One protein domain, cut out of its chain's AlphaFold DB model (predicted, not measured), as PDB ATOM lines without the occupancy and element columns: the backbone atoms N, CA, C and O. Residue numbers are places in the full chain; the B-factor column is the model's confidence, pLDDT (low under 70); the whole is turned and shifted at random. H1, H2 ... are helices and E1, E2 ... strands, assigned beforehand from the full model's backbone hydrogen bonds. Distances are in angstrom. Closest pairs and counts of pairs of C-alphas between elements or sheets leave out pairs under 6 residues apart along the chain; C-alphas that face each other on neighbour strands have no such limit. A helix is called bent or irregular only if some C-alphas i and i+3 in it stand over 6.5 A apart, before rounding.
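AT A GLANCE: This is residues 171 to 242 of the 250 residues of the protein "MRP-S28 domain-containing protein" of Amphimedon queenslandica (UniProt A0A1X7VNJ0). A two-stranded antiparallel ribbon, E1 and E2, has the long helix H3 packed over it, and H2 packs on the last turns of H3 and on E2. The 72 printed residues include E1, H1, H2, E2, H3 in chain order, mixed helices and strands. The whole is only just compact, close to loose, with radius of gyration of the C-alphas 13.0 A and spans of 38 by 28 by 19 A.

HOW THE PARTS SIT: E1, residues 175 to 180, and E2, residues 208 to 213, are antiparallel neighbours at 163 degrees; N 177 and O 211, 2.9 A, are within hydrogen-bond range. The closest C-alphas of E2 and H3, residues 219 to 238, are Gly 213 and Asn 222, 5.0 A. H2, residues 188 to 201, touches H3's residues 233 to 238 alone, at a steep tilt of 38 degrees, opposite ways; the closest C-alphas are Ala 190 and Ser 237, 4.8 A. H1, residues 181 to 184, is close to H2 but not clearly touching, closest C-alphas Val 181 and Arg 191, 7.2 A. Every O i to N i+4 pair is within hydrogen-bond range in H3, and 8 of 10 in H2; H1 is too short for one.

IN THESE COORDINATES: E1, 16.9 A, begins at C-alpha 175 (209.217, 148.704, 202.542); E2 spans 16.3 A, H1 5.6 A and H2 18.8 A. H3, 28.9 A, ends at C-alpha 238 (213.884, 127.817, 216.134). H2 is irregular: C-alphas 197 and 200 are 9.0 A apart.

THE WHOLE: The farthest C-alphas, Ser 172 and Glu 242, are 42.8 A apart. The printed part has no cut, no long link and no printed residue under 70 in pLDDT.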
ATOM      1  N   SER A 171     211.697 157.651 198.189       92.12
ATOM      2  CA  SER A 171     211.044 157.119 199.385       92.12
ATOM      3  C   SER A 171     210.003 156.038 199.087       92.12
ATOM      4  O   SER A 171     209.642 155.253 199.965       92.12
ATOM      5  N   SER A 172     209.562 155.946 197.831       94.00
ATOM      6  CA  SER A 172     208.599 154.950 197.384       94.00
ATOM      7  C   SER A 172     209.170 153.524 197.356       94.00
ATOM      8  O   SER A 172     208.399 152.562 197.411       94.00
ATOM      9  N   ARG A 173     210.498 153.346 197.311       95.38
ATOM     10  CA  ARG A 173     211.123 152.011 197.323       95.38
ATOM     11  C   ARG A 173     211.126 151.362 198.707       95.38
ATOM     12  O   ARG A 173     211.265 150.141 198.791       95.38
ATOM     13  N   ILE A 174     210.984 152.165 199.764       96.94
ATOM     14  CA  ILE A 174     211.108 151.728 201.155       96.94
ATOM     15  C   ILE A 174     209.920 150.840 201.520       96.94
ATOM     16  O   ILE A 174     208.757 151.237 201.397       96.94
ATOM     17  N   VAL A 175     210.217 149.646 202.028       97.94
ATOM     18  CA  VAL A 175     209.217 148.704 202.542       97.94
ATOM     19  C   VAL A 175     209.446 148.502 204.030       97.94
ATOM     20  O   VAL A 175     210.560 148.208 204.459       97.94
ATOM     21  N   LYS A 176     208.385 148.643 204.828       97.38
ATOM     22  CA  LYS A 176     208.422 148.330 206.260       97.38
ATOM     23  C   LYS A 176     207.514 147.144 206.536       97.38
ATOM     24  O   LYS A 176     206.308 147.233 206.299       97.38
ATOM     25  N   LEU A 177     208.088 146.071 207.061       97.19
ATOM     26  CA  LEU A 177     207.366 144.901 207.537       97.19
ATOM     27  C   LEU A 177     207.331 144.948 209.061       97.19
ATOM     28  O   LEU A 177     208.359 145.120 209.716       97.19
ATOM     29  N   ARG A 178     206.130 144.821 209.618       96.44
ATOM     30  CA  ARG A 178     205.885 144.816 211.057       96.44
ATOM     31  C   ARG A 178     205.101 143.577 211.431       96.44
ATOM     32  O   ARG A 178     204.109 143.266 210.780       96.44
ATOM     33  N   PHE A 179     205.516 142.914 212.496       94.94
ATOM     34  CA  PHE A 179     204.760 141.820 213.087       94.94
ATOM     35  C   PHE A 179     204.908 141.843 214.599       94.94
ATOM     36  O   PHE A 179     205.917 142.312 215.135       94.94
ATOM     37  N   LYS A 180     203.876 141.349 215.280       93.56
ATOM     38  CA  LYS A 180     203.883 141.196 216.730       93.56
ATOM     39  C   LYS A 180     204.445 139.828 217.094       93.56
ATOM     40  O   LYS A 180     204.032 138.826 216.512       93.56
ATOM     41  N   VAL A 181     205.369 139.771 218.047       91.94
ATOM     42  CA  VAL A 181     206.025 138.502 218.403       91.94
ATOM     43  C   VAL A 181     205.047 137.551 219.098       91.94
ATOM     44  O   VAL A 181     205.057 136.356 218.809       91.94
ATOM     45  N   SER A 182     204.133 138.072 219.927       89.75
ATOM     46  CA  SER A 182     203.062 137.278 220.551       89.75
ATOM     47  C   SER A 182     202.186 136.507 219.562       89.75
ATOM     48  O   SER A 182     201.610 135.481 219.911       89.75
ATOM     49  N   ASP A 183     202.057 137.003 218.333       89.75
ATOM     50  CA  ASP A 183     201.124 136.450 217.355       89.75
ATOM     51  C   ASP A 183     201.699 135.246 216.605       89.75
ATOM     52  O   ASP A 183     200.949 134.469 216.017       89.75
ATOM     53  N   LEU A 184     203.021 135.063 216.655       85.62
ATOM     54  CA  LEU A 184     203.734 134.021 215.923       85.62
ATOM     55  C   LEU A 184     203.693 132.639 216.595       85.62
ATOM     56  O   LEU A 184     204.235 131.694 216.031       85.62
ATOM     57  N   LYS A 185     203.053 132.504 217.771       85.31
ATOM     58  CA  LYS A 185     202.933 131.242 218.539       85.31
ATOM     59  C   LYS A 185     204.261 130.466 218.652       85.31
ATOM     60  O   LYS A 185     204.293 129.248 218.506       85.31
ATOM     61  N   LEU A 186     205.360 131.185 218.884       88.38
ATOM     62  CA  LEU A 186     206.693 130.603 219.050       88.38
ATOM     63  C   LEU A 186     206.882 130.032 220.464       88.38
ATOM     64  O   LEU A 186     206.324 130.599 221.409       88.38
ATOM     65  N   PRO A 187     207.701 128.976 220.638       92.81
ATOM     66  CA  PRO A 187     208.111 128.536 221.968       92.81
ATOM     67  C   PRO A 187     208.922 129.636 222.666       92.81
ATOM     68  O   PRO A 187     209.575 130.455 222.015       92.81
ATOM     69  N   GLU A 188     208.896 129.656 223.997       91.81
ATOM     70  CA  GLU A 188     209.496 130.728 224.805       91.81
ATOM     71  C   GLU A 188     210.997 130.919 224.533       91.81
ATOM     72  O   GLU A 188     211.462 132.055 224.389       91.81
ATOM     73  N   ARG A 189     211.735 129.817 224.339       91.50
ATOM     74  CA  ARG A 189     213.145 129.842 223.921       91.50
ATOM     75  C   ARG A 189     213.327 130.591 222.601       91.50
ATOM     76  O   ARG A 189     214.080 131.564 222.541       91.50
ATOM     77  N   ALA A 190     212.593 130.187 221.561       93.56
ATOM     78  CA  ALA A 190     212.673 130.813 220.241       93.56
ATOM     79  C   ALA A 190     212.229 132.278 220.282       93.56
ATOM     80  O   ALA A 190     212.822 133.121 219.616       93.56
ATOM     81  N   ARG A 191     211.236 132.618 221.112       93.06
ATOM     82  CA  ARG A 191     210.805 134.004 221.323       93.06
ATOM     83  C   ARG A 191     211.931 134.859 221.901       93.06
ATOM     84  O   ARG A 191     212.219 135.929 221.368       93.06
ATOM     85  N   THR A 192     212.582 134.382 222.957       92.69
ATOM     86  CA  THR A 192     213.704 135.080 223.597       92.69
ATOM     87  C   THR A 192     214.885 135.214 222.638       92.69
ATOM     88  O   THR A 192     215.460 136.297 222.514       92.69
ATOM     89  N   LYS A 193     215.201 134.150 221.891       94.69
ATOM     90  CA  LYS A 193     216.241 134.158 220.855       94.69
ATOM     91  C   LYS A 193     215.919 135.142 219.729       94.69
ATOM     92  O   LYS A 193     216.774 135.937 219.362       94.69
ATOM     93  N   LEU A 194     214.682 135.167 219.234       94.44
ATOM     94  CA  LEU A 194     214.245 136.100 218.194       94.44
ATOM     95  C   LEU A 194     214.367 137.554 218.652       94.44
ATOM     96  O   LEU A 194     214.849 138.387 217.890       94.44
ATOM     97  N   ILE A 195     213.973 137.861 219.892       94.31
ATOM     98  CA  ILE A 195     214.118 139.206 220.464       94.31
ATOM     99  C   ILE A 195     215.599 139.601 220.541       94.31
ATOM    100  O   ILE A 195     215.946 140.716 220.151       94.31
ATOM    101  N   LYS A 196     216.475 138.683 220.975       93.62
ATOM    102  CA  LYS A 196     217.930 138.903 221.006       93.62
ATOM    103  C   LYS A 196     218.516 139.119 219.602       93.62
ATOM    104  O   LYS A 196     219.329 140.015 219.430       93.62
ATOM    105  N   LEU A 197     218.074 138.358 218.594       94.81
ATOM    106  CA  LEU A 197     218.523 138.493 217.197       94.81
ATOM    107  C   LEU A 197     218.004 139.768 216.517       94.81
ATOM    108  O   LEU A 197     218.688 140.355 215.679       94.81
ATOM    109  N   ALA A 198     216.775 140.178 216.832       93.38
ATOM    110  CA  ALA A 198     216.167 141.382 216.276       93.38
ATOM    111  C   ALA A 198     216.767 142.662 216.875       93.38
ATOM    112  O   ALA A 198     216.784 143.688 216.190       93.38
ATOM    113  N   ASP A 199     217.258 142.595 218.116       93.06
ATOM    114  CA  ASP A 199     217.985 143.661 218.806       93.06
ATOM    115  C   ASP A 199     217.273 145.030 218.666       93.06
ATOM    116  O   ASP A 199     216.102 145.160 219.038       93.06
ATOM    117  N   HIS A 200     217.909 146.039 218.059       93.94
ATOM    118  CA  HIS A 200     217.372 147.389 217.844       93.94
ATOM    119  C   HIS A 200     216.065 147.448 217.031       93.94
ATOM    120  O   HIS A 200     215.376 148.470 217.032       93.94
ATOM    121  N   ARG A 201     215.707 146.380 216.309       94.94
ATOM    122  CA  ARG A 201     214.482 146.312 215.492       94.94
ATOM    123  C   ARG A 201     213.243 145.962 216.307       94.94
ATOM    124  O   ARG A 201     212.126 146.139 215.810       94.94
ATOM    125  N   TYR A 202     213.419 145.440 217.519       96.19
ATOM    126  CA  TYR A 202     212.330 145.063 218.408       96.19
ATOM    127  C   TYR A 202     211.989 146.191 219.383       96.19
ATOM    128  O   TYR A 202     212.847 146.732 220.077       96.19
ATOM    129  N   ASN A 203     210.701 146.516 219.486       94.81
ATOM    130  CA  ASN A 203     210.212 147.466 220.475       94.81
ATOM    131  C   ASN A 203     209.544 146.740 221.651       94.81
ATOM    132  O   ASN A 203     208.414 146.263 221.526       94.81
ATOM    133  N   LYS A 204     210.211 146.753 222.817       92.00
ATOM    134  CA  LYS A 204     209.741 146.123 224.067       92.00
ATOM    135  C   LYS A 204     208.367 146.616 224.536       92.00
ATOM    136  O   LYS A 204     207.624 145.845 225.124       92.00
ATOM    137  N   LYS A 205     208.008 147.882 224.277       93.44
ATOM    138  CA  LYS A 205     206.733 148.458 224.748       93.44
ATOM    139  C   LYS A 205     205.524 147.902 223.995       93.44
ATOM    140  O   LYS A 205     204.479 147.679 224.591       93.44
ATOM    141  N   ASN A 206     205.680 147.690 222.688       92.12
ATOM    142  CA  ASN A 206     204.575 147.314 221.802       92.12
ATOM    143  C   ASN A 206     204.626 145.837 221.376       92.12
ATOM    144  O   ASN A 206     203.684 145.362 220.746       92.12
ATOM    145  N   ASP A 207     205.711 145.123 221.698       93.56
ATOM    146  CA  ASP A 207     205.996 143.747 221.267       93.56
ATOM    147  C   ASP A 207     206.052 143.579 219.734       93.56
ATOM    148  O   ASP A 207     205.703 142.532 219.186       93.56
ATOM    149  N   ILE A 208     206.479 144.630 219.021       95.19
ATOM    150  CA  ILE A 208     206.525 144.669 217.551       95.19
ATOM    151  C   ILE A 208     207.974 144.673 217.074       95.19
ATOM    152  O   ILE A 208     208.766 145.529 217.477       95.19
ATOM    153  N   VAL A 209     208.289 143.767 216.150       95.69
ATOM    154  CA  VAL A 209     209.522 143.808 215.354       95.69
ATOM    155  C   VAL A 209     209.249 144.598 214.081       95.69
ATOM    156  O   VAL A 209     208.268 144.340 213.382       95.69
ATOM    157  N   THR A 210     210.115 145.562 213.772       96.75
ATOM    158  CA  THR A 210     210.039 146.358 212.540       96.75
ATOM    159  C   THR A 210     211.275 146.122 211.684       96.75
ATOM    160  O   THR A 210     212.383 146.491 212.061       96.75
ATOM    161  N   ILE A 211     211.083 145.546 210.501       96.56
ATOM    162  CA  ILE A 211     212.142 145.344 209.510       96.56
ATOM    163  C   ILE A 211     211.928 146.350 208.382       96.56
ATOM    164  O   ILE A 211     210.830 146.462 207.834       96.56
ATOM    165  N   ILE A 212     212.980 147.091 208.042       97.06
ATOM    166  CA  ILE A 212     212.958 148.114 206.996       97.06
ATOM    167  C   ILE A 212     213.884 147.670 205.864       97.06
ATOM    168  O   ILE A 212     215.057 147.384 206.096       97.06
ATOM    169  N   GLY A 213     213.349 147.611 204.647       96.31
ATOM    170  CA  GLY A 213     214.095 147.354 203.419       96.31
ATOM    171  C   GLY A 213     214.188 148.617 202.574       96.31
ATOM    172  O   GLY A 213     213.162 149.116 202.115       96.31
ATOM    173  N   ASP A 214     215.410 149.109 202.376       96.44
ATOM    174  CA  ASP A 214     215.722 150.309 201.577       96.44
ATOM    175  C   ASP A 214     216.950 150.112 200.661       96.44
ATOM    176  O   ASP A 214     217.462 151.045 200.056       96.44
ATOM    177  N   ARG A 215     217.475 148.886 200.570       94.88
ATOM    178  CA  ARG A 215     218.750 148.630 199.880       94.88
ATOM    179  C   ARG A 215     218.595 148.561 198.366       94.88
ATOM    180  O   ARG A 215     219.499 148.952 197.636       94.88
ATOM    181  N   CYS A 216     217.483 148.013 197.892       95.00
ATOM    182  CA  CYS A 216     217.256 147.770 196.476       95.00
ATOM    183  C   CYS A 216     216.516 148.953 195.828       95.00
ATOM    184  O   CYS A 216     215.683 149.591 196.479       95.00
ATOM    185  N   PRO A 217     216.747 149.220 194.533       95.25
ATOM    186  CA  PRO A 217     216.077 150.306 193.821       95.25
ATOM    187  C   PRO A 217     214.573 150.060 193.639       95.25
ATOM    188  O   PRO A 217     213.786 151.004 193.649       95.25
ATOM    189  N   ILE A 218     214.151 148.798 193.491       95.56
ATOM    190  CA  ILE A 218     212.755 148.440 193.221       95.56
ATOM    191  C   ILE A 218     212.060 147.992 194.512       95.56
ATOM    192  O   ILE A 218     212.560 147.142 195.251       95.56
ATOM    193  N   ARG A 219     210.831 148.479 194.736       96.62
ATOM    194  CA  ARG A 219     209.998 148.101 195.894       96.62
ATOM    195  C   ARG A 219     209.777 146.592 196.011       96.62
ATOM    196  O   ARG A 219     209.815 146.055 197.113       96.62
ATOM    197  N   LYS A 220     209.538 145.910 194.886       96.81
ATOM    198  CA  LYS A 220     209.353 144.453 194.829       96.81
ATOM    199  C   LYS A 220     210.549 143.713 195.444       96.81
ATOM    200  O   LYS A 220     210.349 142.874 196.311       96.81
ATOM    201  N   GLN A 221     211.767 144.110 195.080       97.19
ATOM    202  CA  GLN A 221     212.998 143.522 195.616       97.19
ATOM    203  C   GLN A 221     213.143 143.792 197.117       97.19
ATOM    204  O   GLN A 221     213.428 142.876 197.880       97.19
ATOM    205  N   ASN A 222     212.878 145.026 197.568       97.56
ATOM    206  CA  ASN A 222     212.902 145.336 199.002       97.56
ATOM    207  C   ASN A 222     211.855 144.535 199.785       97.56
ATOM    208  O   ASN A 222     212.128 144.111 200.905       97.56
ATOM    209  N   ARG A 223     210.673 144.297 199.206       97.44
ATOM    210  CA  ARG A 223     209.641 143.456 199.820       97.44
ATOM    211  C   ARG A 223     210.114 142.011 199.962       97.44
ATOM    212  O   ARG A 223     210.070 141.483 201.067       97.44
ATOM    213  N   GLU A 224     210.603 141.411 198.882       97.69
ATOM    214  CA  GLU A 224     211.127 140.038 198.880       97.69
ATOM    215  C   GLU A 224     212.299 139.883 199.858       97.69
ATOM    216  O   GLU A 224     212.358 138.919 200.619       97.69
ATOM    217  N   TYR A 225     213.189 140.874 199.910       97.50
ATOM    218  CA  TYR A 225     214.310 140.903 200.842       97.50
ATOM    219  C   TYR A 225     213.856 140.947 202.306       97.50
ATOM    220  O   TYR A 225     214.366 140.209 203.148       97.50
ATOM    221  N   VAL A 226     212.880 141.795 202.628       97.38
ATOM    222  CA  VAL A 226     212.358 141.914 203.993       97.38
ATOM    223  C   VAL A 226     211.590 140.655 204.412       97.38
ATOM    224  O   VAL A 226     211.732 140.203 205.550       97.38
ATOM    225  N   GLU A 227     210.833 140.048 203.497       96.44
ATOM    226  CA  GLU A 227     210.186 138.749 203.710       96.44
ATOM    227  C   GLU A 227     211.224 137.631 203.919       96.44
ATOM    228  O   GLU A 227     211.054 136.788 204.800       96.44
ATOM    229  N   TYR A 228     212.331 137.645 203.170       97.44
ATOM    230  CA  TYR A 228     213.451 136.723 203.362       97.44
ATOM    231  C   TYR A 228     214.093 136.884 204.745       97.44
ATOM    232  O   TYR A 228     214.240 135.894 205.457       97.44
ATOM    233  N   ILE A 229     214.404 138.114 205.173       96.44
ATOM    234  CA  ILE A 229     214.958 138.367 206.515       96.44
ATOM    235  C   ILE A 229     214.013 137.841 207.594       96.44
ATOM    236  O   ILE A 229     214.467 137.209 208.544       96.44
ATOM    237  N   MET A 230     212.707 138.087 207.457       95.00
ATOM    238  CA  MET A 230     211.724 137.570 208.406       95.00
ATOM    239  C   MET A 230     211.780 136.038 208.480       95.00
ATOM    240  O   MET A 230     211.830 135.490 209.576       95.00
ATOM    241  N   LYS A 231     211.812 135.343 207.335       95.31
ATOM    242  CA  LYS A 231     211.910 133.874 207.293       95.31
ATOM    243  C   LYS A 231     213.189 133.365 207.953       95.31
ATOM    244  O   LYS A 231     213.118 132.449 208.764       95.31
ATOM    245  N   VAL A 232     214.334 133.973 207.641       96.88
ATOM    246  CA  VAL A 232     215.625 133.602 208.237       96.88
ATOM    247  C   VAL A 232     215.591 133.803 209.749       96.88
ATOM    248  O   VAL A 232     215.917 132.876 210.476       96.88
ATOM    249  N   LEU A 233     215.110 134.951 210.238       94.88
ATOM    250  CA  LEU A 233     214.982 135.198 211.680       94.88
ATOM    251  C   LEU A 233     214.121 134.138 212.376       94.88
ATOM    252  O   LEU A 233     214.481 133.674 213.453       94.88
ATOM    253  N   MET A 234     213.012 133.735 211.755       93.38
ATOM    254  CA  MET A 234     212.132 132.702 212.299       93.38
ATOM    255  C   MET A 234     212.825 131.336 212.357       93.38
ATOM    256  O   MET A 234     212.826 130.698 213.407       93.38
ATOM    257  N   ILE A 235     213.450 130.905 211.258       94.94
ATOM    258  CA  ILE A 235     214.144 129.612 211.174       94.94
ATOM    259  C   ILE A 235     215.314 129.563 212.160       94.94
ATOM    260  O   ILE A 235     215.420 128.622 212.943       94.94
ATOM    261  N   GLU A 236     216.153 130.598 212.175       95.06
ATOM    262  CA  GLU A 236     217.305 130.682 213.074       95.06
ATOM    263  C   GLU A 236     216.880 130.757 214.542       95.06
ATOM    264  O   GLU A 236     217.531 130.165 215.399       95.06
ATOM    265  N   SER A 237     215.755 131.410 214.853       94.38
ATOM    266  CA  SER A 237     215.226 131.421 216.221       94.38
ATOM    267  C   SER A 237     214.761 130.045 216.705       94.38
ATOM    268  O   SER A 237     214.804 129.779 217.904       94.38
ATOM    269  N   MET A 238     214.345 129.162 215.792       92.94
ATOM    270  CA  MET A 238     213.884 127.817 216.134       92.94
ATOM    271  C   MET A 238     215.043 126.827 216.296       92.94
ATOM    272  O   MET A 238     214.954 125.924 217.128       92.94
ATOM    273  N   LYS A 239     216.139 127.001 215.548       94.00
ATOM    274  CA  LYS A 239     217.335 126.151 215.662       94.00
ATOM    275  C   LYS A 239     217.937 126.210 217.067       94.00
ATOM    276  O   LYS A 239     217.897 127.256 217.725       94.00
ATOM    277  N   GLU A 240     218.484 125.086 217.515       90.88
ATOM    278  CA  GLU A 240     219.216 124.961 218.780       90.88
ATOM    279  C   GLU A 240     220.673 124.709 218.451       90.88
ATOM    280  O   GLU A 240     220.979 123.836 217.644       90.88
ATOM    281  N   GLU A 241     221.554 125.468 219.081       90.50
ATOM    282  CA  GLU A 241     222.989 125.336 218.883       90.50
ATOM    283  C   GLU A 241     223.646 124.973 220.215       90.50
ATOM    284  O   GLU A 241     223.196 125.386 221.286       90.50
ATOM    285  N   GLU A 242     224.736 124.212 220.172       91.62
ATOM    286  CA  GLU A 242     225.390 123.696 221.383       91.62
ATOM    287  C   GLU A 242     225.908 124.803 222.310       91.62
ATOM    288  O   GLU A 242     225.951 124.639 223.529       91.62
TER     289      GLU A 242